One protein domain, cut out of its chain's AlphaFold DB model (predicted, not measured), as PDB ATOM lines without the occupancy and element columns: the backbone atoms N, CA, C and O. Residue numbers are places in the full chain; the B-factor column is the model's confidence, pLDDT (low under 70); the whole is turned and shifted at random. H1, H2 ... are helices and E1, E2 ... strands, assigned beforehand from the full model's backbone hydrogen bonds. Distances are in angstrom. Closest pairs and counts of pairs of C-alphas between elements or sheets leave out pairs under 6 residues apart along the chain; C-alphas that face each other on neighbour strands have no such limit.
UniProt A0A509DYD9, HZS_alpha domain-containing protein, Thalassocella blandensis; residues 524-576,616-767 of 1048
ATOM      1  N   ALA A 524      -0.208 -12.070 -26.434       55.69
ATOM      2  CA  ALA A 524       0.758 -11.013 -26.098       55.69
ATOM      3  C   ALA A 524       1.672 -11.245 -24.860       55.69
ATOM      4  O   ALA A 524       2.194 -10.287 -24.289       55.69
ATOM      5  N   THR A 525       1.873 -12.489 -24.407       56.28
ATOM      6  CA  THR A 525       2.731 -12.816 -23.240       56.28
ATOM      7  C   THR A 525       4.002 -13.604 -23.580       56.28
ATOM      8  O   THR A 525       4.827 -13.849 -22.696       56.28
ATOM      9  N   ASP A 526       4.190 -13.960 -24.850       66.31
ATOM     10  CA  ASP A 526       5.326 -14.730 -25.361       66.31
ATOM     11  C   ASP A 526       6.374 -13.801 -26.024       66.31
ATOM     12  O   ASP A 526       6.040 -13.098 -26.982       66.31
ATOM     13  N   PRO A 527       7.637 -13.765 -25.547       70.06
ATOM     14  CA  PRO A 527       8.674 -12.902 -26.114       70.06
ATOM     15  C   PRO A 527       9.032 -13.171 -27.581       70.06
ATOM     16  O   PRO A 527       9.487 -12.238 -28.233       70.06
ATOM     17  N   GLU A 528       8.851 -14.391 -28.107       69.62
ATOM     18  CA  GLU A 528       9.097 -14.648 -29.540       69.62
ATOM     19  C   GLU A 528       7.964 -14.073 -30.401       69.62
ATOM     20  O   GLU A 528       8.204 -13.497 -31.462       69.62
ATOM     21  N   ARG A 529       6.722 -14.141 -29.907       82.44
ATOM     22  CA  ARG A 529       5.560 -13.554 -30.590       82.44
ATOM     23  C   ARG A 529       5.611 -12.036 -30.606       82.44
ATOM     24  O   ARG A 529       5.199 -11.449 -31.593       82.44
ATOM     25  N   ALA A 530       6.157 -11.405 -29.564       83.94
ATOM     26  CA  ALA A 530       6.264  -9.948 -29.484       83.94
ATOM     27  C   ALA A 530       7.039  -9.328 -30.667       83.94
ATOM     28  O   ALA A 530       6.651  -8.268 -31.151       83.94
ATOM     29  N   GLU A 531       8.086  -9.997 -31.166       86.69
ATOM     30  CA  GLU A 531       8.826  -9.553 -32.358       86.69
ATOM     31  C   GLU A 531       7.977  -9.688 -33.636       86.69
ATOM     32  O   GLU A 531       7.922  -8.767 -34.449       86.69
ATOM     33  N   LEU A 532       7.261 -10.805 -33.790       91.38
ATOM     34  CA  LEU A 532       6.345 -11.041 -34.911       91.38
ATOM     35  C   LEU A 532       5.160 -10.051 -34.903       91.38
ATOM     36  O   LEU A 532       4.748  -9.568 -35.956       91.38
ATOM     37  N   THR A 533       4.660  -9.688 -33.716       90.62
ATOM     38  CA  THR A 533       3.661  -8.630 -33.515       90.62
ATOM     39  C   THR A 533       4.202  -7.252 -33.918       90.62
ATOM     40  O   THR A 533       3.491  -6.511 -34.588       90.62
ATOM     41  N   GLU A 534       5.450  -6.904 -33.570       91.06
ATOM     42  CA  GLU A 534       6.094  -5.643 -33.994       91.06
ATOM     43  C   GLU A 534       6.361  -5.600 -35.514       91.06
ATOM     44  O   GLU A 534       6.331  -4.530 -36.118       91.06
ATOM     45  N   GLN A 535       6.556  -6.762 -36.149       91.88
ATOM     46  CA  GLN A 535       6.729  -6.921 -37.600       91.88
ATOM     47  C   GLN A 535       5.403  -7.044 -38.390       91.88
ATOM     48  O   GLN A 535       5.448  -7.139 -39.618       91.88
ATOM     49  N   SER A 536       4.235  -7.041 -37.731       94.50
ATOM     50  CA  SER A 536       2.906  -7.265 -38.344       94.50
ATOM     51  C   SER A 536       2.789  -8.578 -39.144       94.50
ATOM     52  O   SER A 536       2.193  -8.623 -40.223       94.50
ATOM     53  N   VAL A 537       3.349  -9.668 -38.612       96.12
ATOM     54  CA  VAL A 537       3.358 -11.000 -39.249       96.12
ATOM     55  C   VAL A 537       2.912 -12.109 -38.299       96.12
ATOM     56  O   VAL A 537       3.012 -11.990 -37.079       96.12
ATOM     57  N   GLY A 538       2.466 -13.225 -38.867       95.69
ATOM     58  CA  GLY A 538       2.400 -14.518 -38.183       95.69
ATOM     59  C   GLY A 538       3.261 -15.561 -38.901       95.69
ATOM     60  O   GLY A 538       3.850 -15.281 -39.945       95.69
ATOM     61  N   ILE A 539       3.339 -16.767 -38.345       95.88
ATOM     62  CA  ILE A 539       4.064 -17.910 -38.919       95.88
ATOM     63  C   ILE A 539       3.082 -18.955 -39.448       95.88
ATOM     64  O   ILE A 539       2.107 -19.290 -38.777       95.88
ATOM     65  N   VAL A 540       3.400 -19.537 -40.604       97.00
ATOM     66  CA  VAL A 540       2.811 -20.786 -41.097       97.00
ATOM     67  C   VAL A 540       3.858 -21.900 -40.989       97.00
ATOM     68  O   VAL A 540       4.975 -21.760 -41.484       97.00
ATOM     69  N   ASN A 541       3.497 -23.009 -40.339       96.56
ATOM     70  CA  ASN A 541       4.323 -24.206 -40.157       96.56
ATOM     71  C   ASN A 541       3.622 -25.422 -40.782       96.56
ATOM     72  O   ASN A 541       2.628 -25.914 -40.249       96.56
ATOM     73  N   ILE A 542       4.128 -25.914 -41.912       96.19
ATOM     74  CA  ILE A 542       3.588 -27.083 -42.613       96.19
ATOM     75  C   ILE A 542       4.468 -28.288 -42.295       96.19
ATOM     76  O   ILE A 542       5.644 -28.327 -42.666       96.19
ATOM     77  N   LYS A 543       3.889 -29.301 -41.638       96.62
ATOM     78  CA  LYS A 543       4.631 -30.493 -41.201       96.62
ATOM     79  C   LYS A 543       5.147 -31.334 -42.366       96.62
ATOM     80  O   LYS A 543       6.299 -31.757 -42.326       96.62
ATOM     81  N   SER A 544       4.352 -31.536 -43.416       95.38
ATOM     82  CA  SER A 544       4.860 -31.879 -44.753       95.38
ATOM     83  C   SER A 544       3.776 -31.720 -45.813       95.38
ATOM     84  O   SER A 544       2.684 -32.259 -45.653       95.38
ATOM     85  N   ILE A 545       4.100 -31.083 -46.939       94.12
ATOM     86  CA  ILE A 545       3.225 -31.030 -48.127       94.12
ATOM     87  C   ILE A 545       2.996 -32.409 -48.771       94.12
ATOM     88  O   ILE A 545       2.128 -32.563 -49.623       94.12
ATOM     89  N   TYR A 546       3.785 -33.416 -48.383       93.12
ATOM     90  CA  TYR A 546       3.638 -34.800 -48.830       93.12
ATOM     91  C   TYR A 546       2.739 -35.643 -47.909       93.12
ATOM     92  O   TYR A 546       2.432 -36.785 -48.245       93.12
ATOM     93  N   SER A 547       2.315 -35.099 -46.762       93.25
ATOM     94  CA  SER A 547       1.310 -35.707 -45.887       93.25
ATOM     95  C   SER A 547      -0.082 -35.363 -46.425       93.25
ATOM     96  O   SER A 547      -0.627 -34.315 -46.081       93.25
ATOM     97  N   MET A 548      -0.643 -36.220 -47.276       90.12
ATOM     98  CA  MET A 548      -1.960 -36.021 -47.891       90.12
ATOM     99  C   MET A 548      -3.030 -36.714 -47.050       90.12
ATOM    100  O   MET A 548      -2.977 -37.930 -46.888       90.12
ATOM    101  N   ASP A 549      -3.984 -35.962 -46.502       88.81
ATOM    102  CA  ASP A 549      -5.057 -36.482 -45.632       88.81
ATOM    103  C   ASP A 549      -4.522 -37.299 -44.420       88.81
ATOM    104  O   ASP A 549      -5.177 -38.204 -43.908       88.81
ATOM    105  N   GLY A 550      -3.292 -37.002 -43.973       90.81
ATOM    106  CA  GLY A 550      -2.565 -37.734 -42.919       90.81
ATOM    107  C   GLY A 550      -1.781 -38.973 -43.372       90.81
ATOM    108  O   GLY A 550      -1.054 -39.558 -42.571       90.81
ATOM    109  N   GLU A 551      -1.878 -39.366 -44.643       92.69
ATOM    110  CA  GLU A 551      -1.148 -40.493 -45.233       92.69
ATOM    111  C   GLU A 551       0.089 -40.029 -46.030       92.69
ATOM    112  O   GLU A 551       0.183 -38.889 -46.493       92.69
ATOM    113  N   ASP A 552       1.072 -40.919 -46.195       94.38
ATOM    114  CA  ASP A 552       2.311 -40.625 -46.931       94.38
ATOM    115  C   ASP A 552       2.073 -40.685 -48.452       94.38
ATOM    116  O   ASP A 552       1.877 -41.755 -49.035       94.38
ATOM    117  N   GLY A 553       2.090 -39.521 -49.106       89.50
ATOM    118  CA  GLY A 553       1.873 -39.381 -50.547       89.50
ATOM    119  C   GLY A 553       3.064 -39.776 -51.431       89.50
ATOM    120  O   GLY A 553       2.941 -39.729 -52.658       89.50
ATOM    121  N   VAL A 554       4.222 -40.146 -50.866       90.56
ATOM    122  CA  VAL A 554       5.440 -40.476 -51.626       90.56
ATOM    123  C   VAL A 554       5.581 -41.989 -51.800       90.56
ATOM    124  O   VAL A 554       5.596 -42.752 -50.842       90.56
ATOM    125  N   ALA A 555       5.791 -42.446 -53.040       89.81
ATOM    126  CA  ALA A 555       5.854 -43.877 -53.372       89.81
ATOM    127  C   ALA A 555       6.977 -44.672 -52.659       89.81
ATOM    128  O   ALA A 555       6.830 -45.874 -52.437       89.81
ATOM    129  N   ASP A 556       8.082 -44.011 -52.300       91.94
ATOM    130  CA  ASP A 556       9.191 -44.549 -51.491       91.94
ATOM    131  C   ASP A 556       9.176 -44.037 -50.024       91.94
ATOM    132  O   ASP A 556      10.062 -44.390 -49.240       91.94
ATOM    133  N   GLY A 557       8.171 -43.232 -49.659       95.12
ATOM    134  CA  GLY A 557       7.962 -42.586 -48.359       95.12
ATOM    135  C   GLY A 557       8.695 -41.251 -48.149       95.12
ATOM    136  O   GLY A 557       9.777 -41.017 -48.694       95.12
ATOM    137  N   ILE A 558       8.151 -40.388 -47.287       96.25
ATOM    138  CA  ILE A 558       8.765 -39.124 -46.839       96.25
ATOM    139  C   ILE A 558      10.214 -39.319 -46.337       96.25
ATOM    140  O   ILE A 558      11.086 -38.559 -46.761       96.25
ATOM    141  N   PRO A 559      10.561 -40.364 -45.548       95.69
ATOM    142  CA  PRO A 559      11.949 -40.618 -45.141       95.69
ATOM    143  C   PRO A 559      12.915 -40.971 -46.286       95.69
ATOM    144  O   PRO A 559      14.122 -41.011 -46.060       95.69
ATOM    145  N   ALA A 560      12.415 -41.265 -47.493       95.69
ATOM    146  CA  ALA A 560      13.231 -41.407 -48.696       95.69
ATOM    147  C   ALA A 560      13.406 -40.079 -49.439       95.69
ATOM    148  O   ALA A 560      14.520 -39.781 -49.854       95.69
ATOM    149  N   MET A 561      12.336 -39.283 -49.549       95.75
ATOM    150  CA  MET A 561      12.369 -37.921 -50.106       95.75
ATOM    151  C   MET A 561      13.311 -37.003 -49.300       95.75
ATOM    152  O   MET A 561      14.004 -36.160 -49.865       95.75
ATOM    153  N   ALA A 562      13.393 -37.233 -47.986       96.56
ATOM    154  CA  ALA A 562      14.284 -36.542 -47.055       96.56
ATOM    155  C   ALA A 562      15.778 -36.936 -47.155       96.56
ATOM    156  O   ALA A 562      16.621 -36.269 -46.554       96.56
ATOM    157  N   ASP A 563      16.118 -38.021 -47.861       96.94
ATOM    158  CA  ASP A 563      17.482 -38.554 -47.973       96.94
ATOM    159  C   ASP A 563      18.073 -38.212 -49.360       96.94
ATOM    160  O   ASP A 563      17.703 -38.857 -50.348       96.94
ATOM    161  N   PRO A 564      19.029 -37.264 -49.473       96.56
ATOM    162  CA  PRO A 564      19.576 -36.830 -50.764       96.56
ATOM    163  C   PRO A 564      20.363 -37.917 -51.517       96.56
ATOM    164  O   PRO A 564      20.659 -37.760 -52.701       96.56
ATOM    165  N   LEU A 565      20.699 -39.046 -50.872       96.50
ATOM    166  CA  LEU A 565      21.280 -40.217 -51.542       96.50
ATOM    167  C   LEU A 565      20.211 -41.119 -52.191       96.50
ATOM    168  O   LEU A 565      20.546 -41.952 -53.036       96.50
ATOM    169  N   ARG A 566      18.942 -40.984 -51.784       95.75
ATOM    170  CA  ARG A 566      17.784 -41.718 -52.325       95.75
ATOM    171  C   ARG A 566      16.974 -40.876 -53.305       95.75
ATOM    172  O   ARG A 566      16.601 -41.397 -54.352       95.75
ATOM    173  N   THR A 567      16.746 -39.606 -52.984       95.31
ATOM    174  CA  THR A 567      16.103 -38.627 -53.863       95.31
ATOM    175  C   THR A 567      16.998 -37.390 -53.952       95.31
ATOM    176  O   THR A 567      16.975 -36.559 -53.046       95.31
ATOM    177  N   PRO A 568      17.822 -37.267 -55.012       94.62
ATOM    178  CA  PRO A 568      18.688 -36.109 -55.213       94.62
ATOM    179  C   PRO A 568      17.912 -34.792 -55.164       94.62
ATOM    180  O   PRO A 568      16.768 -34.715 -55.614       94.62
ATOM    181  N   THR A 569      18.554 -33.730 -54.676       93.06
ATOM    182  CA  THR A 569      17.946 -32.402 -54.479       93.06
ATOM    183  C   THR A 569      17.212 -31.864 -55.715       93.06
ATOM    184  O   THR A 569      16.171 -31.217 -55.567       93.06
ATOM    185  N   ASP A 570      17.708 -32.177 -56.917       93.88
ATOM    186  CA  ASP A 570      17.159 -31.748 -58.214       93.88
ATOM    187  C   ASP A 570      16.109 -32.695 -58.814       93.88
ATOM    188  O   ASP A 570      15.458 -32.343 -59.792       93.88
ATOM    189  N   GLU A 571      15.886 -33.861 -58.202       92.88
ATOM    190  CA  GLU A 571      14.761 -34.753 -58.516       92.88
ATOM    191  C   GLU A 571      13.530 -34.469 -57.627       92.88
ATOM    192  O   GLU A 571      12.462 -35.045 -57.845       92.88
ATOM    193  N   ARG A 572      13.640 -33.562 -56.640       91.62
ATOM    194  CA  ARG A 572      12.504 -33.129 -55.804       91.62
ATOM    195  C   ARG A 572      11.513 -32.297 -56.638       91.62
ATOM    196  O   ARG A 572      11.919 -31.263 -57.170       91.62
ATOM    197  N   PRO A 573      10.222 -32.680 -56.720       88.81
ATOM    198  CA  PRO A 573       9.256 -32.009 -57.592       88.81
ATOM    199  C   PRO A 573       8.881 -30.610 -57.092       88.81
ATOM    200  O   PRO A 573       8.747 -29.691 -57.894       88.81
ATOM    201  N   VAL A 574       8.740 -30.438 -55.774       92.69
ATOM    202  CA  VAL A 574       8.490 -29.133 -55.150       92.69
ATOM    203  C   VAL A 574       9.800 -28.547 -54.647       92.69
ATOM    204  O   VAL A 574      10.582 -29.235 -53.984       92.69
ATOM    205  N   ARG A 575      10.030 -27.263 -54.933       93.31
ATOM    206  CA  ARG A 575      11.186 -26.513 -54.418       93.31
ATOM    207  C   ARG A 575      10.760 -25.356 -53.514       93.31
ATOM    208  O   ARG A 575      11.428 -25.126 -52.505       93.31
ATOM    209  N   PHE A 576       9.637 -24.703 -53.820       95.88
ATOM    210  CA  PHE A 576       9.121 -23.565 -53.055       95.88
ATOM    211  C   PHE A 576       7.590 -23.599 -52.927       95.88
ATOM    212  O   PHE A 576       6.894 -24.252 -53.711       95.88
ATOM    213  N   HIS A 616      11.642 -27.912 -47.656       97.25
ATOM    214  CA  HIS A 616      12.721 -28.772 -47.170       97.25
ATOM    215  C   HIS A 616      12.597 -30.215 -47.709       97.25
ATOM    216  O   HIS A 616      11.570 -30.567 -48.292       97.25
ATOM    217  N   PRO A 617      13.643 -31.062 -47.617       96.88
ATOM    218  CA  PRO A 617      13.630 -32.383 -48.258       96.88
ATOM    219  C   PRO A 617      12.515 -33.330 -47.775       96.88
ATOM    220  O   PRO A 617      11.959 -34.056 -48.587       96.88
ATOM    221  N   ASP A 618      12.095 -33.271 -46.510       97.12
ATOM    222  CA  ASP A 618      10.930 -34.014 -45.988       97.12
ATOM    223  C   ASP A 618       9.560 -33.421 -46.396       97.12
ATOM    224  O   ASP A 618       8.511 -33.930 -45.995       97.12
ATOM    225  N   GLY A 619       9.548 -32.344 -47.188       95.94
ATOM    226  CA  GLY A 619       8.353 -31.600 -47.587       95.94
ATOM    227  C   GLY A 619       7.856 -30.585 -46.556       95.94
ATOM    228  O   GLY A 619       6.809 -29.981 -46.780       95.94
ATOM    229  N   SER A 620       8.555 -30.391 -45.434       98.19
ATOM    230  CA  SER A 620       8.197 -29.360 -44.453       98.19
ATOM    231  C   SER A 620       8.569 -27.946 -44.920       98.19
ATOM    232  O   SER A 620       9.474 -27.759 -45.741       98.19
ATOM    233  N   ALA A 621       7.870 -26.944 -44.387       97.81
ATOM    234  CA  ALA A 621       8.150 -25.524 -44.607       97.81
ATOM    235  C   ALA A 621       7.701 -24.702 -43.389       97.81
ATOM    236  O   ALA A 621       6.665 -25.002 -42.797       97.81
ATOM    237  N   LEU A 622       8.463 -23.669 -43.020       97.75
ATOM    238  CA  LEU A 622       8.149 -22.784 -41.895       97.75
ATOM    239  C   LEU A 622       8.551 -21.347 -42.249       97.75
ATOM    240  O   LEU A 622       9.732 -21.067 -42.431       97.75
ATOM    241  N   PHE A 623       7.568 -20.455 -42.377       97.62
ATOM    242  CA  PHE A 623       7.746 -19.122 -42.966       97.62
ATOM    243  C   PHE A 623       6.796 -18.077 -42.366       97.62
ATOM    244  O   PHE A 623       5.757 -18.419 -41.799       97.62
ATOM    245  N   LYS A 624       7.157 -16.798 -42.494       97.50
ATOM    246  CA  LYS A 624       6.319 -15.643 -42.151       97.50
ATOM    247  C   LYS A 624       5.263 -15.395 -43.221       97.50
ATOM    248  O   LYS A 624       5.495 -15.618 -44.405       97.50
ATOM    249  N   VAL A 625       4.128 -14.852 -42.804       97.38
ATOM    250  CA  VAL A 625       3.087 -14.298 -43.678       97.38
ATOM    251  C   VAL A 625       2.577 -12.976 -43.089       97.38
ATOM    252  O   VAL A 625       2.642 -12.802 -41.867       97.38
ATOM    253  N   PRO A 626       2.068 -12.038 -43.911       96.00
ATOM    254  CA  PRO A 626       1.407 -10.835 -43.418       96.00
ATOM    255  C   PRO A 626       0.258 -11.193 -42.473       96.00
ATOM    256  O   PRO A 626      -0.568 -12.048 -42.797       96.00
ATOM    257  N   ALA A 627       0.197 -10.541 -41.316       94.56
ATOM    258  CA  ALA A 627      -0.958 -10.653 -40.439       94.56
ATOM    259  C   ALA A 627      -2.121  -9.790 -40.955       94.56
ATOM    260  O   ALA A 627      -1.908  -8.806 -41.664       94.56
ATOM    261  N   ASN A 628      -3.346 -10.142 -40.567       93.50
ATOM    262  CA  ASN A 628      -4.580  -9.411 -40.880       93.50
ATOM    263  C   ASN A 628      -4.874  -9.266 -42.393       93.50
ATOM    264  O   ASN A 628      -5.548  -8.331 -42.825       93.50
ATOM    265  N   VAL A 629      -4.367 -10.207 -43.197       91.75
ATOM    266  CA  VAL A 629      -4.554 -10.307 -44.653       91.75
ATOM    267  C   VAL A 629      -5.017 -11.724 -44.998       91.75
ATOM    268  O   VAL A 629      -4.456 -12.692 -44.481       91.75
ATOM    269  N   ALA A 630      -6.003 -11.850 -45.889       90.88
ATOM    270  CA  ALA A 630      -6.389 -13.132 -46.474       90.88
ATOM    271  C   ALA A 630      -5.395 -13.547 -47.565       90.88
ATOM    272  O   ALA A 630      -5.162 -12.808 -48.525       90.88
ATOM    273  N   PHE A 631      -4.841 -14.751 -47.455       92.25
ATOM    274  CA  PHE A 631      -3.926 -15.315 -48.437       92.25
ATOM    275  C   PHE A 631      -4.284 -16.758 -48.806       92.25
ATOM    276  O   PHE A 631      -4.948 -17.491 -48.071       92.25
ATOM    277  N   THR A 632      -3.798 -17.167 -49.974       91.38
ATOM    278  CA  THR A 632      -3.796 -18.551 -50.464       91.38
ATOM    279  C   THR A 632      -2.361 -18.990 -50.762       91.38
ATOM    280  O   THR A 632      -1.422 -18.193 -50.684       91.38
ATOM    281  N   MET A 633      -2.156 -20.272 -51.075       91.88
ATOM    282  CA  MET A 633      -0.830 -20.789 -51.428       91.88
ATOM    283  C   MET A 633      -0.874 -21.859 -52.519       91.88
ATOM    284  O   MET A 633      -1.880 -22.551 -52.706       91.88
ATOM    285  N   GLU A 634       0.245 -22.015 -53.221       91.31
ATOM    286  CA  GLU A 634       0.436 -23.031 -54.257       91.31
ATOM    287  C   GLU A 634       1.898 -23.486 -54.367       91.31
ATOM    288  O   GLU A 634       2.832 -22.764 -54.015       91.31
ATOM    289  N   PHE A 635       2.102 -24.711 -54.853       92.38
ATOM    290  CA  PHE A 635       3.409 -25.366 -54.893       92.38
ATOM    291  C   PHE A 635       4.085 -25.197 -56.253       92.38
ATOM    292  O   PHE A 635       3.459 -25.438 -57.293       92.38
ATOM    293  N   VAL A 636       5.364 -24.808 -56.246       93.44
ATOM    294  CA  VAL A 636       6.129 -24.514 -57.465       93.44
ATOM    295  C   VAL A 636       7.418 -25.331 -57.590       93.44
ATOM    296  O   VAL A 636       8.039 -25.748 -56.603       93.44
ATOM    297  N   ASP A 637       7.809 -25.554 -58.844       92.50
ATOM    298  CA  ASP A 637       9.039 -26.239 -59.235       92.50
ATOM    299  C   ASP A 637      10.288 -25.330 -59.165       92.50
ATOM    300  O   ASP A 637      10.245 -24.191 -58.694       92.50
ATOM    301  N   ALA A 638      11.431 -25.843 -59.633       92.38
ATOM    302  CA  ALA A 638      12.706 -25.118 -59.673       92.38
ATOM    303  C   ALA A 638      12.702 -23.848 -60.554       92.38
ATOM    304  O   ALA A 638      13.594 -23.015 -60.413       92.38
ATOM    305  N   ASN A 639      11.720 -23.692 -61.445       90.88
ATOM    306  CA  ASN A 639      11.559 -22.554 -62.352       90.88
ATOM    307  C   ASN A 639      10.523 -21.535 -61.837       90.88
ATOM    308  O   ASN A 639      10.178 -20.599 -62.557       90.88
ATOM    309  N   GLY A 640       9.964 -21.742 -60.637       91.06
ATOM    310  CA  GLY A 640       8.872 -20.924 -60.101       91.06
ATOM    311  C   GLY A 640       7.500 -21.202 -60.724       91.06
ATOM    312  O   GLY A 640       6.569 -20.427 -60.508       91.06
ATOM    313  N   ARG A 641       7.345 -22.293 -61.486       91.06
ATOM    314  CA  ARG A 641       6.082 -22.648 -62.154       91.06
ATOM    315  C   ARG A 641       5.237 -23.570 -61.282       91.06
ATOM    316  O   ARG A 641       5.761 -24.512 -60.684       91.06
ATOM    317  N   ARG A 642       3.923 -23.335 -61.233       90.00
ATOM    318  CA  ARG A 642       2.958 -24.161 -60.490       90.00
ATOM    319  C   ARG A 642       2.982 -25.616 -60.959       90.00
ATOM    320  O   ARG A 642       3.080 -25.907 -62.151       90.00
ATOM    321  N   LEU A 643       2.879 -26.540 -60.010       86.25
ATOM    322  CA  LEU A 643       2.905 -27.979 -60.266       86.25
ATOM    323  C   LEU A 643       1.579 -28.548 -60.788       86.25
ATOM    324  O   LEU A 643       0.569 -27.856 -60.896       86.25
ATOM    325  N   ARG A 644       1.618 -29.836 -61.155       73.94
ATOM    326  CA  ARG A 644       0.524 -30.604 -61.765       73.94
ATOM    327  C   ARG A 644       0.376 -31.988 -61.124       73.94
ATOM    328  O   ARG A 644       1.335 -32.512 -60.560       73.94
ATOM    329  N   GLY A 645      -0.802 -32.602 -61.240       64.69
ATOM    330  CA  GLY A 645      -1.131 -33.876 -60.588       64.69
ATOM    331  C   GLY A 645      -1.640 -33.714 -59.147       64.69
ATOM    332  O   GLY A 645      -2.390 -32.794 -58.848       64.69
ATOM    333  N   SER A 646      -1.255 -34.605 -58.230       56.66
ATOM    334  CA  SER A 646      -1.755 -34.593 -56.838       56.66
ATOM    335  C   SER A 646      -1.353 -33.352 -56.028       56.66
ATOM    336  O   SER A 646      -2.033 -33.018 -55.066       56.66
ATOM    337  N   LEU A 647      -0.291 -32.649 -56.441       68.31
ATOM    338  CA  LEU A 647       0.171 -31.383 -55.854       68.31
ATOM    339  C   LEU A 647      -0.179 -30.155 -56.731       68.31
ATOM    340  O   LEU A 647       0.374 -29.077 -56.545       68.31
ATOM    341  N   GLU A 648      -1.117 -30.306 -57.678       63.12
ATOM    342  CA  GLU A 648      -1.736 -29.209 -58.458       63.12
ATOM    343  C   GLU A 648      -2.742 -28.387 -57.633       63.12
ATOM    344  O   GLU A 648      -3.232 -27.341 -58.070       63.12
ATOM    345  N   GLY A 649      -3.087 -28.878 -56.439       61.38
ATOM    346  CA  GLY A 649      -4.033 -28.256 -55.525       61.38
ATOM    347  C   GLY A 649      -3.549 -26.898 -55.022       61.38
ATOM    348  O   GLY A 649      -2.879 -26.817 -53.998       61.38
ATOM    349  N   ARG A 650      -3.965 -25.823 -55.703       77.00
ATOM    350  CA  ARG A 650      -4.054 -24.482 -55.101       77.00
ATOM    351  C   ARG A 650      -4.876 -24.591 -53.815       77.00
ATOM    352  O   ARG A 650      -5.999 -25.098 -53.876       77.00
ATOM    353  N   HIS A 651      -4.368 -24.094 -52.692       85.94
ATOM    354  CA  HIS A 651      -5.166 -23.970 -51.475       85.94
ATOM    355  C   HIS A 651      -6.221 -22.881 -51.702       85.94
ATOM    356  O   HIS A 651      -5.864 -21.710 -51.770       85.94
ATOM    357  N   ARG A 652      -7.492 -23.258 -51.897       75.25
ATOM    358  CA  ARG A 652      -8.557 -22.312 -52.297       75.25
ATOM    359  C   ARG A 652      -9.355 -21.703 -51.149       75.25
ATOM    360  O   ARG A 652     -10.085 -20.757 -51.396       75.25
ATOM    361  N   ASN A 653      -9.250 -22.247 -49.937       80.38
ATOM    362  CA  ASN A 653      -9.862 -21.614 -48.773       80.38
ATOM    363  C   ASN A 653      -8.950 -20.491 -48.250       80.38
ATOM    364  O   ASN A 653      -7.726 -20.555 -48.409       80.38
ATOM    365  N   TRP A 654      -9.548 -19.484 -47.628       86.06
ATOM    366  CA  TRP A 654      -8.856 -18.338 -47.063       86.06
ATOM    367  C   TRP A 654      -8.101 -18.716 -45.799       86.06
ATOM    368  O   TRP A 654      -8.667 -19.252 -44.848       86.06
ATOM    369  N   LEU A 655      -6.809 -18.400 -45.788       89.38
ATOM    370  CA  LEU A 655      -6.007 -18.385 -44.576       89.38
ATOM    371  C   LEU A 655      -5.727 -16.932 -44.208       89.38
ATOM    372  O   LEU A 655      -5.369 -16.123 -45.058       89.38
ATOM    373  N   ASN A 656      -5.851 -16.621 -42.927       91.31
ATOM    374  CA  ASN A 656      -5.305 -15.417 -42.321       91.31
ATOM    375  C   ASN A 656      -4.625 -15.812 -41.008       91.31
ATOM    376  O   ASN A 656      -4.848 -16.907 -40.490       91.31
ATOM    377  N   VAL A 657      -3.807 -14.912 -40.475       93.88
ATOM    378  CA  VAL A 657      -3.212 -15.027 -39.138       93.88
ATOM    379  C   VAL A 657      -3.221 -13.661 -38.463       93.88
ATOM    380  O   VAL A 657      -3.213 -12.641 -39.159       93.88
ATOM    381  N   VAL A 658      -3.204 -13.623 -37.134       93.06
ATOM    382  CA  VAL A 658      -3.028 -12.370 -36.368       93.06
ATOM    383  C   VAL A 658      -1.556 -12.123 -35.986       93.06
ATOM    384  O   VAL A 658      -0.744 -13.055 -36.037       93.06
ATOM    385  N   PRO A 659      -1.148 -10.885 -35.629       92.56
ATOM    386  CA  PRO A 659       0.264 -10.553 -35.422       92.56
ATOM    387  C   PRO A 659       0.871 -11.315 -34.233       92.56
ATOM    388  O   PRO A 659       0.523 -11.068 -33.078       92.56
ATOM    389  N   GLY A 660       1.811 -12.223 -34.505       92.06
ATOM    390  CA  GLY A 660       2.400 -13.134 -33.517       92.06
ATOM    391  C   GLY A 660       1.731 -14.510 -33.396       92.06
ATOM    392  O   GLY A 660       2.100 -15.288 -32.514       92.06
ATOM    393  N   GLU A 661       0.776 -14.856 -34.258       93.06
ATOM    394  CA  GLU A 661       0.236 -16.219 -34.349       93.06
ATOM    395  C   GLU A 661       1.234 -17.207 -34.990       93.06
ATOM    396  O   GLU A 661       2.077 -16.834 -35.807       93.06
ATOM    397  N   ILE A 662       1.116 -18.493 -34.636       92.31
ATOM    398  CA  ILE A 662       1.818 -19.608 -35.286       92.31
ATOM    399  C   ILE A 662       0.775 -20.643 -35.737       92.31
ATOM    400  O   ILE A 662       0.375 -21.517 -34.965       92.31
ATOM    401  N   ARG A 663       0.337 -20.548 -36.995       92.38
ATOM    402  CA  ARG A 663      -0.597 -21.482 -37.638       92.38
ATOM    403  C   ARG A 663       0.160 -22.752 -38.035       92.38
ATOM    404  O   ARG A 663       1.157 -22.676 -38.751       92.38
ATOM    405  N   THR A 664      -0.290 -23.925 -37.587       93.00
ATOM    406  CA  THR A 664       0.352 -25.212 -37.924       93.00
ATOM    407  C   THR A 664      -0.590 -26.095 -38.736       93.00
ATOM    408  O   THR A 664      -1.707 -26.351 -38.301       93.00
ATOM    409  N   CYS A 665      -0.117 -26.602 -39.874       92.31
ATOM    410  CA  CYS A 665      -0.842 -27.536 -40.735       92.31
ATOM    411  C   CYS A 665      -0.163 -28.914 -40.683       92.31
ATOM    412  O   CYS A 665       1.026 -29.032 -40.997       92.31
ATOM    413  N   ASN A 666      -0.900 -29.976 -40.332       92.06
ATOM    414  CA  ASN A 666      -0.349 -31.340 -40.333       92.06
ATOM    415  C   ASN A 666       0.019 -31.840 -41.746       92.06
ATOM    416  O   ASN A 666       0.882 -32.707 -41.894       92.06
ATOM    417  N   GLY A 667      -0.581 -31.282 -42.795       89.69
ATOM    418  CA  GLY A 667      -0.283 -31.646 -44.174       89.69
ATOM    419  C   GLY A 667      -1.124 -30.864 -45.171       89.69
ATOM    420  O   GLY A 667      -1.488 -29.718 -44.905       89.69
ATOM    421  N   CYS A 668      -1.445 -31.497 -46.296       88.88
ATOM    422  CA  CYS A 668      -2.336 -30.968 -47.326       88.88
ATOM    423  C   CYS A 668      -3.549 -31.892 -47.520       88.88
ATOM    424  O   CYS A 668      -3.485 -33.083 -47.218       88.88
ATOM    425  N   HIS A 669      -4.647 -31.344 -48.042       86.25
ATOM    426  CA  HIS A 669      -5.889 -32.085 -48.280       86.25
ATOM    427  C   HIS A 669      -6.124 -32.360 -49.770       86.25
ATOM    428  O   HIS A 669      -5.865 -31.511 -50.627       86.25
ATOM    429  N   ASN A 670      -6.638 -33.542 -50.092       82.56
ATOM    430  CA  ASN A 670      -7.086 -33.899 -51.433       82.56
ATOM    431  C   ASN A 670      -8.511 -33.372 -51.677       82.56
ATOM    432  O   ASN A 670      -9.449 -33.752 -50.993       82.56
ATOM    433  N   ALA A 671      -8.709 -32.565 -52.723       76.44
ATOM    434  CA  ALA A 671     -10.009 -31.961 -53.047       76.44
ATOM    435  C   ALA A 671     -11.148 -32.956 -53.391       76.44
ATOM    436  O   ALA A 671     -12.286 -32.532 -53.558       76.44
ATOM    437  N   ASN A 672     -10.857 -34.258 -53.517       78.62
ATOM    438  CA  ASN A 672     -11.851 -35.330 -53.699       78.62
ATOM    439  C   ASN A 672     -12.037 -36.181 -52.427       78.62
ATOM    440  O   ASN A 672     -12.552 -37.296 -52.500       78.62
ATOM    441  N   SER A 673     -11.530 -35.697 -51.296       84.56
ATOM    442  CA  SER A 673     -11.591 -36.338 -49.990       84.56
ATOM    443  C   SER A 673     -12.568 -35.594 -49.083       84.56
ATOM    444  O   SER A 673     -12.939 -34.448 -49.336       84.56
ATOM    445  N   GLU A 674     -12.995 -36.289 -48.036       87.19
ATOM    446  CA  GLU A 674     -13.834 -35.769 -46.953       87.19
ATOM    447  C   GLU A 674     -13.095 -35.943 -45.613       87.19
ATOM    448  O   GLU A 674     -13.722 -36.031 -44.562       87.19
ATOM    449  N   GLU A 675     -11.772 -36.157 -45.606       88.31
ATOM    450  CA  GLU A 675     -11.031 -36.237 -44.342       88.31
ATOM    451  C   GLU A 675     -10.936 -34.845 -43.691       88.31
ATOM    452  O   GLU A 675     -10.634 -33.869 -44.375       88.31
ATOM    453  N   PRO A 676     -11.190 -34.713 -42.375       84.12
ATOM    454  CA  PRO A 676     -11.106 -33.423 -41.702       84.12
ATOM    455  C   PRO A 676      -9.727 -32.783 -41.893       84.12
ATOM    456  O   PRO A 676      -8.708 -33.429 -41.673       84.12
ATOM    457  N   HIS A 677      -9.705 -31.499 -42.254       85.31
ATOM    458  CA  HIS A 677      -8.487 -30.714 -42.452       85.31
ATOM    459  C   HIS A 677      -8.654 -29.292 -41.902       85.31
ATOM    460  O   HIS A 677      -9.750 -28.735 -41.914       85.31
ATOM    461  N   GLY A 678      -7.578 -28.705 -41.377       84.00
ATOM    462  CA  GLY A 678      -7.558 -27.348 -40.817       84.00
ATOM    463  C   GLY A 678      -8.124 -27.250 -39.396       84.00
ATOM    464  O   GLY A 678      -7.837 -26.281 -38.693       84.00
ATOM    465  N   ARG A 679      -8.862 -28.271 -38.941       88.25
ATOM    466  CA  ARG A 679      -9.365 -28.420 -37.569       88.25
ATOM    467  C   ARG A 679      -8.458 -29.348 -36.766       88.25
ATOM    468  O   ARG A 679      -8.686 -30.556 -36.723       88.25
ATOM    469  N   TYR A 680      -7.459 -28.784 -36.085       81.94
ATOM    470  CA  TYR A 680      -6.384 -29.523 -35.395       81.94
ATOM    471  C   TYR A 680      -6.856 -30.634 -34.430       81.94
ATOM    472  O   TYR A 680      -6.179 -31.648 -34.273       81.94
ATOM    473  N   ASN A 681      -8.022 -30.479 -33.785       83.94
ATOM    474  CA  ASN A 681      -8.578 -31.486 -32.866       83.94
ATOM    475  C   ASN A 681      -9.461 -32.562 -33.535       83.94
ATOM    476  O   ASN A 681      -9.948 -33.459 -32.845       83.94
ATOM    477  N   ALA A 682      -9.666 -32.477 -34.851       90.88
ATOM    478  CA  ALA A 682     -10.466 -33.411 -35.638       90.88
ATOM    479  C   ALA A 682      -9.709 -34.030 -36.821       90.88
ATOM    480  O   ALA A 682     -10.105 -35.115 -37.242       90.88
ATOM    481  N   GLU A 683      -8.673 -33.371 -37.352       91.81
ATOM    482  CA  GLU A 683      -7.903 -33.841 -38.511       91.81
ATOM    483  C   GLU A 683      -6.989 -35.050 -38.207       91.81
ATOM    484  O   GLU A 683      -6.624 -35.287 -37.048       91.81
ATOM    485  N   PRO A 684      -6.604 -35.836 -39.231       92.25
ATOM    486  CA  PRO A 684      -5.564 -36.849 -39.108       92.25
ATOM    487  C   PRO A 684      -4.208 -36.254 -38.675       92.25
ATOM    488  O   PRO A 684      -3.859 -35.139 -39.070       92.25
ATOM    489  N   PRO A 685      -3.388 -36.997 -37.906       92.56
ATOM    490  CA  PRO A 685      -2.018 -36.591 -37.610       92.56
ATOM    491  C   PRO A 685      -1.160 -36.594 -38.882       92.56
ATOM    492  O   PRO A 685      -1.414 -37.352 -39.815       92.56
ATOM    493  N   THR A 686      -0.096 -35.789 -38.899       93.62
ATOM    494  CA  THR A 686       0.859 -35.775 -40.017       93.62
ATOM    495  C   THR A 686       1.545 -37.130 -40.242       93.62
ATOM    496  O   THR A 686       1.969 -37.794 -39.293       93.62
ATOM    497  N   ALA A 687       1.747 -37.494 -41.512       95.38
ATOM    498  CA  ALA A 687       2.615 -38.603 -41.905       95.38
ATOM    499  C   ALA A 687       4.105 -38.309 -41.624       95.38
ATOM    500  O   ALA A 687       4.897 -39.234 -41.416       95.38
ATOM    501  N   ASN A 688       4.511 -37.029 -41.582       96.69
ATOM    502  CA  ASN A 688       5.893 -36.652 -41.284       96.69
ATOM    503  C   ASN A 688       6.161 -36.635 -39.774       96.69
ATOM    504  O   ASN A 688       6.074 -35.605 -39.106       96.69
ATOM    505  N   ILE A 689       6.569 -37.787 -39.246       94.69
ATOM    506  CA  ILE A 689       6.964 -37.961 -37.840       94.69
ATOM    507  C   ILE A 689       8.302 -37.291 -37.457       94.69
ATOM    508  O   ILE A 689       8.756 -37.460 -36.324       94.69
ATOM    509  N   GLY A 690       8.939 -36.547 -38.370       96.06
ATOM    510  CA  GLY A 690      10.164 -35.785 -38.119       96.06
ATOM    511  C   GLY A 690      11.383 -36.648 -37.768       96.06
ATOM    512  O   GLY A 690      11.468 -37.837 -38.092       96.06
ATOM    513  N   ALA A 691      12.367 -36.045 -37.099       97.00
ATOM    514  CA  ALA A 691      13.585 -36.742 -36.699       97.00
ATOM    515  C   ALA A 691      13.315 -37.827 -35.639       97.00
ATOM    516  O   ALA A 691      12.718 -37.590 -34.589       97.00
ATOM    517  N   LEU A 692      13.830 -39.035 -35.888       95.06
ATOM    518  CA  LEU A 692      13.605 -40.215 -35.037       95.06
ATOM    519  C   LEU A 692      14.540 -40.292 -33.811       95.06
ATOM    520  O   LEU A 692      14.354 -41.144 -32.940       95.06
ATOM    521  N   ALA A 693      15.585 -39.461 -33.774       95.19
ATOM    522  CA  ALA A 693      16.623 -39.419 -32.743       95.19
ATOM    523  C   ALA A 693      17.405 -38.093 -32.820       95.19
ATOM    524  O   ALA A 693      17.368 -37.416 -33.842       95.19
ATOM    525  N   GLU A 694      18.182 -37.778 -31.777       96.38
ATOM    526  CA  GLU A 694      19.126 -36.643 -31.732       96.38
ATOM    527  C   GLU A 694      20.375 -36.891 -32.613       96.38
ATOM    528  O   GLU A 694      21.513 -36.956 -32.141       96.38
ATOM    529  N   THR A 695      20.159 -37.094 -33.912       94.31
ATOM    530  CA  THR A 695      21.177 -37.384 -34.936       94.31
ATOM    531  C   THR A 695      20.770 -36.751 -36.268       94.31
ATOM    532  O   THR A 695      19.570 -36.693 -36.525       94.31
ATOM    533  N   PRO A 696      21.708 -36.344 -37.148       93.88
ATOM    534  CA  PRO A 696      21.362 -35.753 -38.443       93.88
ATOM    535  C   PRO A 696      20.474 -36.674 -39.290       93.88
ATOM    536  O   PRO A 696      20.600 -37.901 -39.214       93.88
ATOM    537  N   PHE A 697      19.613 -36.080 -40.122       96.31
ATOM    538  CA  PHE A 697      18.822 -36.822 -41.107       96.31
ATOM    539  C   PHE A 697      19.760 -37.590 -42.067       96.31
ATOM    540  O   PHE A 697      20.891 -37.138 -42.300       96.31
ATOM    541  N   PRO A 698      19.347 -38.757 -42.607       96.38
ATOM    542  CA  PRO A 698      20.213 -39.604 -43.427       96.38
ATOM    543  C   PRO A 698      20.914 -38.826 -44.546       96.38
ATOM    544  O   PRO A 698      20.274 -38.113 -45.306       96.38
ATOM    545  N   ASN A 699      22.242 -38.959 -44.629       97.12
ATOM    546  CA  ASN A 699      23.092 -38.325 -45.647       97.12
ATOM    547  C   ASN A 699      23.079 -36.777 -45.678       97.12
ATOM    548  O   ASN A 699      23.580 -36.189 -46.638       97.12
ATOM    549  N   THR A 700      22.599 -36.116 -44.616       96.75
ATOM    550  CA  THR A 700      22.596 -34.645 -44.486       96.75
ATOM    551  C   THR A 700      23.620 -34.089 -43.487       96.75
ATOM    552  O   THR A 700      24.041 -34.778 -42.554       96.75
ATOM    553  N   SER A 701      24.022 -32.825 -43.666       94.25
ATOM    554  CA  SER A 701      24.900 -32.088 -42.745       94.25
ATOM    555  C   SER A 701      24.784 -30.564 -42.928       94.25
ATOM    556  O   SER A 701      25.635 -29.977 -43.602       94.25
ATOM    557  N   LEU A 702      23.829 -29.915 -42.243       94.62
ATOM    558  CA  LEU A 702      23.772 -28.445 -42.139       94.62
ATOM    559  C   LEU A 702      25.093 -27.865 -41.597       94.62
ATOM    560  O   LEU A 702      25.708 -28.440 -40.687       94.62
ATOM    561  N   ARG A 703      25.527 -26.720 -42.138       92.00
ATOM    562  CA  ARG A 703      26.841 -26.107 -41.868       92.00
ATOM    563  C   ARG A 703      26.754 -24.598 -41.630       92.00
ATOM    564  O   ARG A 703      25.879 -23.928 -42.169       92.00
ATOM    565  N   ASP A 704      27.697 -24.084 -40.842       90.00
ATOM    566  CA  ASP A 704      27.927 -22.647 -40.676       90.00
ATOM    567  C   ASP A 704      28.443 -22.004 -41.987       90.00
ATOM    568  O   ASP A 704      28.924 -22.718 -42.879       90.00
ATOM    569  N   PRO A 705      28.428 -20.661 -42.119       86.81
ATOM    570  CA  PRO A 705      28.975 -19.958 -43.290       86.81
ATOM    571  C   PRO A 705      30.485 -20.163 -43.550       86.81
ATOM    572  O   PRO A 705      31.029 -19.624 -44.514       86.81
ATOM    573  N   LEU A 706      31.193 -20.924 -42.705       87.75
ATOM    574  CA  LEU A 706      32.596 -21.322 -42.876       87.75
ATOM    575  C   LEU A 706      32.738 -22.800 -43.311       87.75
ATOM    576  O   LEU A 706      33.861 -23.281 -43.503       87.75
ATOM    577  N   GLY A 707      31.624 -23.520 -43.490       87.94
ATOM    578  CA  GLY A 707      31.550 -24.925 -43.896       87.94
ATOM    579  C   GLY A 707      31.645 -25.941 -42.747       87.94
ATOM    580  O   GLY A 707      31.699 -27.153 -43.005       87.94
ATOM    581  N   THR A 708      31.675 -25.493 -41.489       91.25
ATOM    582  CA  THR A 708      31.722 -26.351 -40.294       91.25
ATOM    583  C   THR A 708      30.336 -26.931 -40.008       91.25
ATOM    584  O   THR A 708      29.389 -26.160 -39.908       91.25
ATOM    585  N   PRO A 709      30.166 -28.253 -39.817       92.12
ATOM    586  CA  PRO A 709      28.880 -28.806 -39.393       92.12
ATOM    587  C   PRO A 709      28.423 -28.220 -38.053       92.12
ATOM    588  O   PRO A 709      29.227 -28.132 -37.116       92.12
ATOM    589  N   TYR A 710      27.141 -27.869 -37.943       93.06
ATOM    590  CA  TYR A 710      26.576 -27.409 -36.675       93.06
ATOM    591  C   TYR A 710      26.653 -28.504 -35.598       93.06
ATOM    592  O   TYR A 710      26.549 -29.701 -35.866       93.06
ATOM    593  N   SER A 711      26.835 -28.089 -34.343       90.81
ATOM    594  CA  SER A 711      26.870 -28.995 -33.184       90.81
ATOM    595  C   SER A 711      25.487 -29.276 -32.587       90.81
ATOM    596  O   SER A 711      25.341 -30.214 -31.801       90.81
ATOM    597  N   ALA A 712      24.480 -28.482 -32.960       94.38
ATOM    598  CA  ALA A 712      23.085 -28.715 -32.629       94.38
ATOM    599  C   ALA A 712      22.502 -29.814 -33.533       94.38
ATOM    600  O   ALA A 712      22.563 -29.724 -34.759       94.38
ATOM    601  N   MET A 713      21.914 -30.833 -32.912       95.56
ATOM    602  CA  MET A 713      21.196 -31.915 -33.592       95.56
ATOM    603  C   MET A 713      19.708 -31.561 -33.750       95.56
ATOM    604  O   MET A 713      19.230 -30.654 -33.050       95.56
ATOM    605  N   PRO A 714      18.967 -32.249 -34.637       96.62
ATOM    606  CA  PRO A 714      17.513 -32.188 -34.614       96.62
ATOM    607  C   PRO A 714      16.964 -32.811 -33.323       96.62
ATOM    608  O   PRO A 714      17.592 -33.689 -32.724       96.62
ATOM    609  N   GLN A 715      15.802 -32.341 -32.878       97.00
ATOM    610  CA  GLN A 715      15.069 -32.876 -31.729       97.00
ATOM    611  C   GLN A 715      14.088 -33.967 -32.181       97.00
ATOM    612  O   GLN A 715      13.653 -33.989 -33.327       97.00
ATOM    613  N   VAL A 716      13.719 -34.892 -31.290       97.38
ATOM    614  CA  VAL A 716      12.795 -35.981 -31.657       97.38
ATOM    615  C   VAL A 716      11.412 -35.414 -32.006       97.38
ATOM    616  O   VAL A 716      10.799 -34.756 -31.170       97.38
ATOM    617  N   GLY A 717      10.926 -35.701 -33.217       96.38
ATOM    618  CA  GLY A 717       9.667 -35.170 -33.762       96.38
ATOM    619  C   GLY A 717       9.780 -33.824 -34.493       96.38
ATOM    620  O   GLY A 717       8.773 -33.312 -34.973       96.38
ATOM    621  N   GLU A 718      10.981 -33.249 -34.587       97.50
ATOM    622  CA  GLU A 718      11.247 -32.001 -35.314       97.50
ATOM    623  C   GLU A 718      11.350 -32.259 -36.826       97.50
ATOM    624  O   GLU A 718      12.016 -33.212 -37.245       97.50
ATOM    625  N   THR A 719      10.703 -31.430 -37.650       98.31
ATOM    626  CA  THR A 719      10.827 -31.504 -39.119       98.31
ATOM    627  C   THR A 719      12.147 -30.905 -39.611       98.31
ATOM    628  O   THR A 719      12.876 -30.248 -38.862       98.31
ATOM    629  N   MET A 720      12.485 -31.105 -40.887       98.31
ATOM    630  CA  MET A 720      13.696 -30.509 -41.462       98.31
ATOM    631  C   MET A 720      13.624 -28.972 -41.505       98.31
ATOM    632  O   MET A 720      14.643 -28.328 -41.258       98.31
ATOM    633  N   ALA A 721      12.447 -28.381 -41.742       98.25
ATOM    634  CA  ALA A 721      12.236 -26.936 -41.655       98.25
ATOM    635  C   ALA A 721      12.427 -26.421 -40.220       98.25
ATOM    636  O   ALA A 721      13.231 -25.519 -39.995       98.25
ATOM    637  N   GLU A 722      11.772 -27.039 -39.230       97.88
ATOM    638  CA  GLU A 722      11.882 -26.641 -37.817       97.88
ATOM    639  C   GLU A 722      13.335 -26.717 -37.316       97.88
ATOM    640  O   GLU A 722      13.835 -25.775 -36.693       97.88
ATOM    641  N   TYR A 723      14.050 -27.793 -37.668       97.94
ATOM    642  CA  TYR A 723      15.471 -27.954 -37.361       97.94
ATOM    643  C   TYR A 723      16.334 -26.867 -38.020       97.94
ATOM    644  O   TYR A 723      17.187 -26.277 -37.352       97.94
ATOM    645  N   PHE A 724      16.110 -26.576 -39.304       97.38
ATOM    646  CA  PHE A 724      16.854 -25.556 -40.047       97.38
ATOM    647  C   PHE A 724      16.642 -24.158 -39.465       97.38
ATOM    648  O   PHE A 724      17.617 -23.505 -39.093       97.38
ATOM    649  N   THR A 725      15.385 -23.735 -39.307       96.00
ATOM    650  CA  THR A 725      15.012 -22.441 -38.725       96.00
ATOM    651  C   THR A 725      15.629 -22.263 -37.339       96.00
ATOM    652  O   THR A 725      16.319 -21.272 -37.100       96.00
ATOM    653  N   ARG A 726      15.473 -23.249 -36.440       95.38
ATOM    654  CA  ARG A 726      16.021 -23.184 -35.075       95.38
ATOM    655  C   ARG A 726      17.548 -23.098 -35.046       95.38
ATOM    656  O   ARG A 726      18.102 -22.475 -34.143       95.38
ATOM    657  N   VAL A 727      18.244 -23.756 -35.972       95.69
ATOM    658  CA  VAL A 727      19.713 -23.717 -36.032       95.69
ATOM    659  C   VAL A 727      20.215 -22.407 -36.639       95.69
ATOM    660  O   VAL A 727      21.139 -21.818 -36.081       95.69
ATOM    661  N   LYS A 728      19.595 -21.924 -37.721       94.56
ATOM    662  CA  LYS A 728      19.978 -20.675 -38.395       94.56
ATOM    663  C   LYS A 728      19.711 -19.444 -37.522       94.56
ATOM    664  O   LYS A 728      20.623 -18.647 -37.346       94.56
ATOM    665  N   LEU A 729      18.545 -19.342 -36.871       92.44
ATOM    666  CA  LEU A 729      18.237 -18.260 -35.913       92.44
ATOM    667  C   LEU A 729      19.162 -18.241 -34.680       92.44
ATOM    668  O   LEU A 729      19.267 -17.227 -33.993       92.44
ATOM    669  N   ALA A 730      19.833 -19.357 -34.374       92.56
ATOM    670  CA  ALA A 730      20.785 -19.454 -33.270       92.56
ATOM    671  C   ALA A 730      22.241 -19.126 -33.669       92.56
ATOM    672  O   ALA A 730      23.110 -19.088 -32.791       92.56
ATOM    673  N   ASP A 731      22.525 -18.905 -34.957       92.94
ATOM    674  CA  ASP A 731      23.858 -18.575 -35.465       92.94
ATOM    675  C   ASP A 731      23.998 -17.058 -35.702       92.94
ATOM    676  O   ASP A 731      23.425 -16.530 -36.652       92.94
ATOM    677  N   PRO A 732      24.799 -16.324 -34.902       90.38
ATOM    678  CA  PRO A 732      24.993 -14.883 -35.074       90.38
ATOM    679  C   PRO A 732      25.820 -14.503 -36.320       90.38
ATOM    680  O   PRO A 732      26.183 -13.336 -36.462       90.38
ATOM    681  N   ALA A 733      26.180 -15.464 -37.180       90.31
ATOM    682  CA  ALA A 733      26.711 -15.224 -38.524       90.31
ATOM    683  C   ALA A 733      25.630 -15.250 -39.627       90.31
ATOM    684  O   ALA A 733      25.959 -15.036 -40.793       90.31
ATOM    685  N   VAL A 734      24.367 -15.521 -39.282       87.25
ATOM    686  CA  VAL A 734      23.209 -15.423 -40.179       87.25
ATOM    687  C   VAL A 734      22.575 -14.040 -39.993       87.25
ATOM    688  O   VAL A 734      22.146 -13.699 -38.894       87.25
ATOM    689  N   GLU A 735      22.561 -13.225 -41.052       84.06
ATOM    690  CA  GLU A 735      22.103 -11.821 -40.999       84.06
ATOM    691  C   GLU A 735      20.633 -11.626 -41.436       84.06
ATOM    692  O   GLU A 735      20.089 -10.540 -41.249       84.06
ATOM    693  N   THR A 736      19.977 -12.663 -41.972       85.94
ATOM    694  CA  THR A 736      18.566 -12.664 -42.418       85.94
ATOM    695  C   THR A 736      17.747 -13.724 -41.675       85.94
ATOM    696  O   THR A 736      18.274 -14.785 -41.334       85.94
ATOM    697  N   ASP A 737      16.455 -13.485 -41.421       91.75
ATOM    698  CA  ASP A 737      15.603 -14.499 -40.787       91.75
ATOM    699  C   ASP A 737      15.268 -15.592 -41.827       91.75
ATOM    700  O   ASP A 737      14.693 -15.286 -42.872       91.75
ATOM    701  N   PRO A 738      15.588 -16.880 -41.585       92.75
ATOM    702  CA  PRO A 738      15.287 -17.977 -42.513       92.75
ATOM    703  C   PRO A 738      13.780 -18.215 -42.730       92.75
ATOM    704  O   PRO A 738      13.419 -19.092 -43.511       92.75
ATOM    705  N   ARG A 739      12.912 -17.495 -42.006       95.06
ATOM    706  CA  ARG A 739      11.451 -17.502 -42.151       95.06
ATOM    707  C   ARG A 739      10.938 -16.380 -43.059       95.06
ATOM    708  O   ARG A 739       9.757 -16.411 -43.394       95.06
ATOM    709  N   ASP A 740      11.753 -15.382 -43.405       94.69
ATOM    710  CA  ASP A 740      11.340 -14.306 -44.312       94.69
ATOM    711  C   ASP A 740      11.017 -14.879 -45.703       94.69
ATOM    712  O   ASP A 740      11.692 -15.787 -46.193       94.69
ATOM    713  N   LEU A 741       9.976 -14.350 -46.349       95.69
ATOM    714  CA  LEU A 741       9.692 -14.652 -47.753       95.69
ATOM    715  C   LEU A 741      10.615 -13.832 -48.666       95.69
ATOM    716  O   LEU A 741      11.156 -12.805 -48.262       95.69
ATOM    717  N   SER A 742      10.745 -14.240 -49.928       91.81
ATOM    718  CA  SER A 742      11.384 -13.423 -50.971       91.81
ATOM    719  C   SER A 742      10.487 -13.276 -52.201       91.81
ATOM    720  O   SER A 742       9.673 -14.152 -52.483       91.81
ATOM    721  N   LEU A 743      10.625 -12.176 -52.948       91.94
ATOM    722  CA  LEU A 743      10.013 -12.019 -54.279       91.94
ATOM    723  C   LEU A 743      10.874 -12.671 -55.384       91.94
ATOM    724  O   LEU A 743      10.369 -13.021 -56.458       91.94
ATOM    725  N   ASP A 744      12.157 -12.884 -55.087       89.69
ATOM    726  CA  ASP A 744      13.112 -13.634 -55.897       89.69
ATOM    727  C   ASP A 744      13.133 -15.117 -55.503       89.69
ATOM    728  O   ASP A 744      12.860 -15.487 -54.360       89.69
ATOM    729  N   ILE A 745      13.517 -15.984 -56.442       91.62
ATOM    730  CA  ILE A 745      13.632 -17.427 -56.208       91.62
ATOM    731  C   ILE A 745      15.116 -17.799 -56.183       91.62
ATOM    732  O   ILE A 745      15.756 -17.949 -57.226       91.62
ATOM    733  N   VAL A 746      15.658 -17.948 -54.973       89.44
ATOM    734  CA  VAL A 746      17.064 -18.298 -54.718       89.44
ATOM    735  C   VAL A 746      17.139 -19.580 -53.887       89.44
ATOM    736  O   VAL A 746      16.370 -19.762 -52.945       89.44
ATOM    737  N   PHE A 747      18.060 -20.484 -54.224       92.75
ATOM    738  CA  PHE A 747      18.321 -21.711 -53.464       92.75
ATOM    739  C   PHE A 747      19.778 -22.154 -53.602       92.75
ATOM    740  O   PHE A 747      20.320 -22.132 -54.703       92.75
ATOM    741  N   THR A 748      20.333 -22.684 -52.510       92.50
ATOM    742  CA  THR A 748      21.578 -23.467 -52.468       92.50
ATOM    743  C   THR A 748      21.342 -24.733 -51.637       92.50
ATOM    744  O   THR A 748      20.574 -24.717 -50.670       92.50
ATOM    745  N   ASP A 749      21.984 -25.851 -51.994       93.81
ATOM    746  CA  ASP A 749      21.850 -27.119 -51.262       93.81
ATOM    747  C   ASP A 749      22.650 -27.114 -49.945       93.81
ATOM    748  O   ASP A 749      23.783 -27.584 -49.847       93.81
ATOM    749  N   GLU A 750      22.003 -26.578 -48.914       93.19
ATOM    750  CA  GLU A 750      22.434 -26.579 -47.512       93.19
ATOM    751  C   GLU A 750      22.422 -27.970 -46.849       93.19
ATOM    752  O   GLU A 750      23.006 -28.148 -45.776       93.19
ATOM    753  N   TRP A 751      21.735 -28.957 -47.437       95.69
ATOM    754  CA  TRP A 751      21.413 -30.218 -46.766       95.69
ATOM    755  C   TRP A 751      22.402 -31.332 -47.070       95.69
ATOM    756  O   TRP A 751      22.825 -32.021 -46.139       95.69
ATOM    757  N   THR A 752      22.750 -31.543 -48.338       96.00
ATOM    758  CA  THR A 752      23.525 -32.710 -48.782       96.00
ATOM    759  C   THR A 752      24.909 -32.765 -48.131       96.00
ATOM    760  O   THR A 752      25.753 -31.904 -48.371       96.00
ATOM    761  N   ASP A 753      25.203 -33.811 -47.345       94.94
ATOM    762  CA  ASP A 753      26.548 -33.980 -46.788       94.94
ATOM    763  C   ASP A 753      27.544 -34.394 -47.888       94.94
ATOM    764  O   ASP A 753      27.405 -35.494 -48.438       94.94
ATOM    765  N   PRO A 754      28.613 -33.620 -48.170       89.88
ATOM    766  CA  PRO A 754      29.571 -33.961 -49.224       89.88
ATOM    767  C   PRO A 754      30.375 -35.250 -48.973       89.88
ATOM    768  O   PRO A 754      31.089 -35.706 -49.867       89.88
ATOM    769  N   ALA A 755      30.301 -35.843 -47.773       92.25
ATOM    770  CA  ALA A 755      30.913 -37.139 -47.468       92.25
ATOM    771  C   ALA A 755      29.958 -38.344 -47.632       92.25
ATOM    772  O   ALA A 755      30.433 -39.482 -47.592       92.25
ATOM    773  N   SER A 756      28.659 -38.123 -47.872       93.56
ATOM    774  CA  SER A 756      27.666 -39.186 -48.109       93.56
ATOM    775  C   SER A 756      27.855 -39.917 -49.445       93.56
ATOM    776  O   SER A 756      27.602 -41.119 -49.548       93.56
ATOM    777  N   GLY A 757      28.324 -39.199 -50.472       92.62
ATOM    778  CA  GLY A 757      28.360 -39.666 -51.860       92.62
ATOM    779  C   GLY A 757      27.092 -39.365 -52.670       92.62
ATOM    780  O   GLY A 757      27.029 -39.779 -53.827       92.62
ATOM    781  N   ALA A 758      26.119 -38.649 -52.097       93.44
ATOM    782  CA  ALA A 758      25.019 -38.041 -52.840       93.44
ATOM    783  C   ALA A 758      25.520 -36.911 -53.763       93.44
ATOM    784  O   ALA A 758      26.627 -36.390 -53.591       93.44
ATOM    785  N   ALA A 759      24.704 -36.536 -54.748       92.06
ATOM    786  CA  ALA A 759      24.952 -35.353 -55.566       92.06
ATOM    787  C   ALA A 759      24.399 -34.115 -54.849       92.06
ATOM    788  O   ALA A 759      23.224 -34.089 -54.497       92.06
ATOM    789  N   VAL A 760      25.248 -33.103 -54.651       92.62
ATOM    790  CA  VAL A 760      24.813 -31.766 -54.216       92.62
ATOM    791  C   VAL A 760      23.969 -31.165 -55.340       92.62
ATOM    792  O   VAL A 760      24.392 -31.220 -56.498       92.62
ATOM    793  N   GLY A 761      22.790 -30.641 -55.004       92.31
ATOM    794  CA  GLY A 761      21.877 -30.036 -55.973       92.31
ATOM    795  C   GLY A 761      22.420 -28.764 -56.617       92.31
ATOM    796  O   GLY A 761      23.316 -28.108 -56.083       92.31
ATOM    797  N   ALA A 762      21.849 -28.404 -57.760       92.25
ATOM    798  CA  ALA A 762      22.115 -27.143 -58.429       92.25
ATOM    799  C   ALA A 762      21.567 -25.950 -57.627       92.25
ATOM    800  O   ALA A 762      20.458 -25.997 -57.076       92.25
ATOM    801  N   ASP A 763      22.340 -24.864 -57.618       91.25
ATOM    802  CA  ASP A 763      21.871 -23.554 -57.173       91.25
ATOM    803  C   ASP A 763      20.767 -23.040 -58.116       91.25
ATOM    804  O   ASP A 763      20.822 -23.248 -59.332       91.25
ATOM    805  N   ILE A 764      19.776 -22.340 -57.560       90.50
ATOM    806  CA  ILE A 764      18.731 -21.631 -58.315       90.50
ATOM    807  C   ILE A 764      18.893 -20.136 -58.041       90.50
ATOM    808  O   ILE A 764      19.107 -19.740 -56.897       90.50
ATOM    809  N   SER A 765      18.779 -19.313 -59.084       88.25
ATOM    810  CA  SER A 765      18.841 -17.852 -58.997       88.25
ATOM    811  C   SER A 765      17.961 -17.225 -60.081       88.25
ATOM    812  O   SER A 765      18.429 -16.954 -61.185       88.25
ATOM    813  N   LEU A 766      16.682 -17.005 -59.772       88.88
ATOM    814  CA  LEU A 766      15.727 -16.295 -60.629       88.88
ATOM    815  C   LEU A 766      15.357 -14.983 -59.927       88.88
ATOM    816  O   LEU A 766      14.525 -14.965 -59.019       88.88
ATOM    817  N   VAL A 767      16.055 -13.914 -60.313       86.38
ATOM    818  CA  VAL A 767      16.207 -12.680 -59.529       86.38
ATOM    819  C   VAL A 767      15.834 -11.463 -60.381       86.38
ATOM    820  O   VAL A 767      16.412 -11.259 -61.449       86.38
TER     821      VAL A 767
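AT A GLANCE: This is residues 524 to 576 and 616 to 767 of the 1048 residues of the protein "HZS_alpha domain-containing protein" of Thalassocella blandensis (UniProt A0A509DYD9). Little regular structure: a rounded, mostly loop-built body holds a small mixed sheet, E2 E1 E5, with H1 near one end and H3 beside E2; H2 and hairpins E3-E4 and E6-E7 lie separately. The printed part has 205 residues, 54 in named elements: H1 E1 H2 E2 E3 E4 E5 H3 E6 E7, class mixed. It is compact, radius of gyration of the C-alphas 16.9 A, spanning 43 by 40 by 37 A.

HOW THE PARTS SIT: H1, residues 527 to 534, only grazes the sheet. E1, 537 to 542, is antiparallel to E2, 621 to 626; N 540 and O 623 are 2.9 A apart. E5, 662 to 665, is parallel to E1; N 541 and O 663 are 2.8 A apart. H2, 558 to 561, is not on the sheet. E3, 631 to 636, and E4, 651 to 655, form a hairpin; N 631 and O 655 are 2.8 A apart. H3, 720 to 728, only grazes the sheet; its closest C-alphas with E2, Ala 721 and Ala 621, are 5.2 A apart. E6, 745 to 747, and E7, 764 to 766, form a hairpin; N 747 and O 764 are 3.0 A apart. Every O i to N i+4 pair is within hydrogen-bond range in H3, 2 of 4 in H1; H2 is too short for one.

IN THESE COORDINATES: H1 begins at C-alpha 527 (8.674, -12.902, -26.114); E1 spans 16.4 A, H3 12.1 A; E7 ends at C-alpha 766 (15.727, -16.295, -60.629).

THE WHOLE: Residues 577 to 615 are cut out, a gap of 8.6 A between C-alphas 576 and 616. The link E5 to H3 is long, 54 residues. pLDDT is under 70 at residues 524 to 526, 528 and 645 to 649.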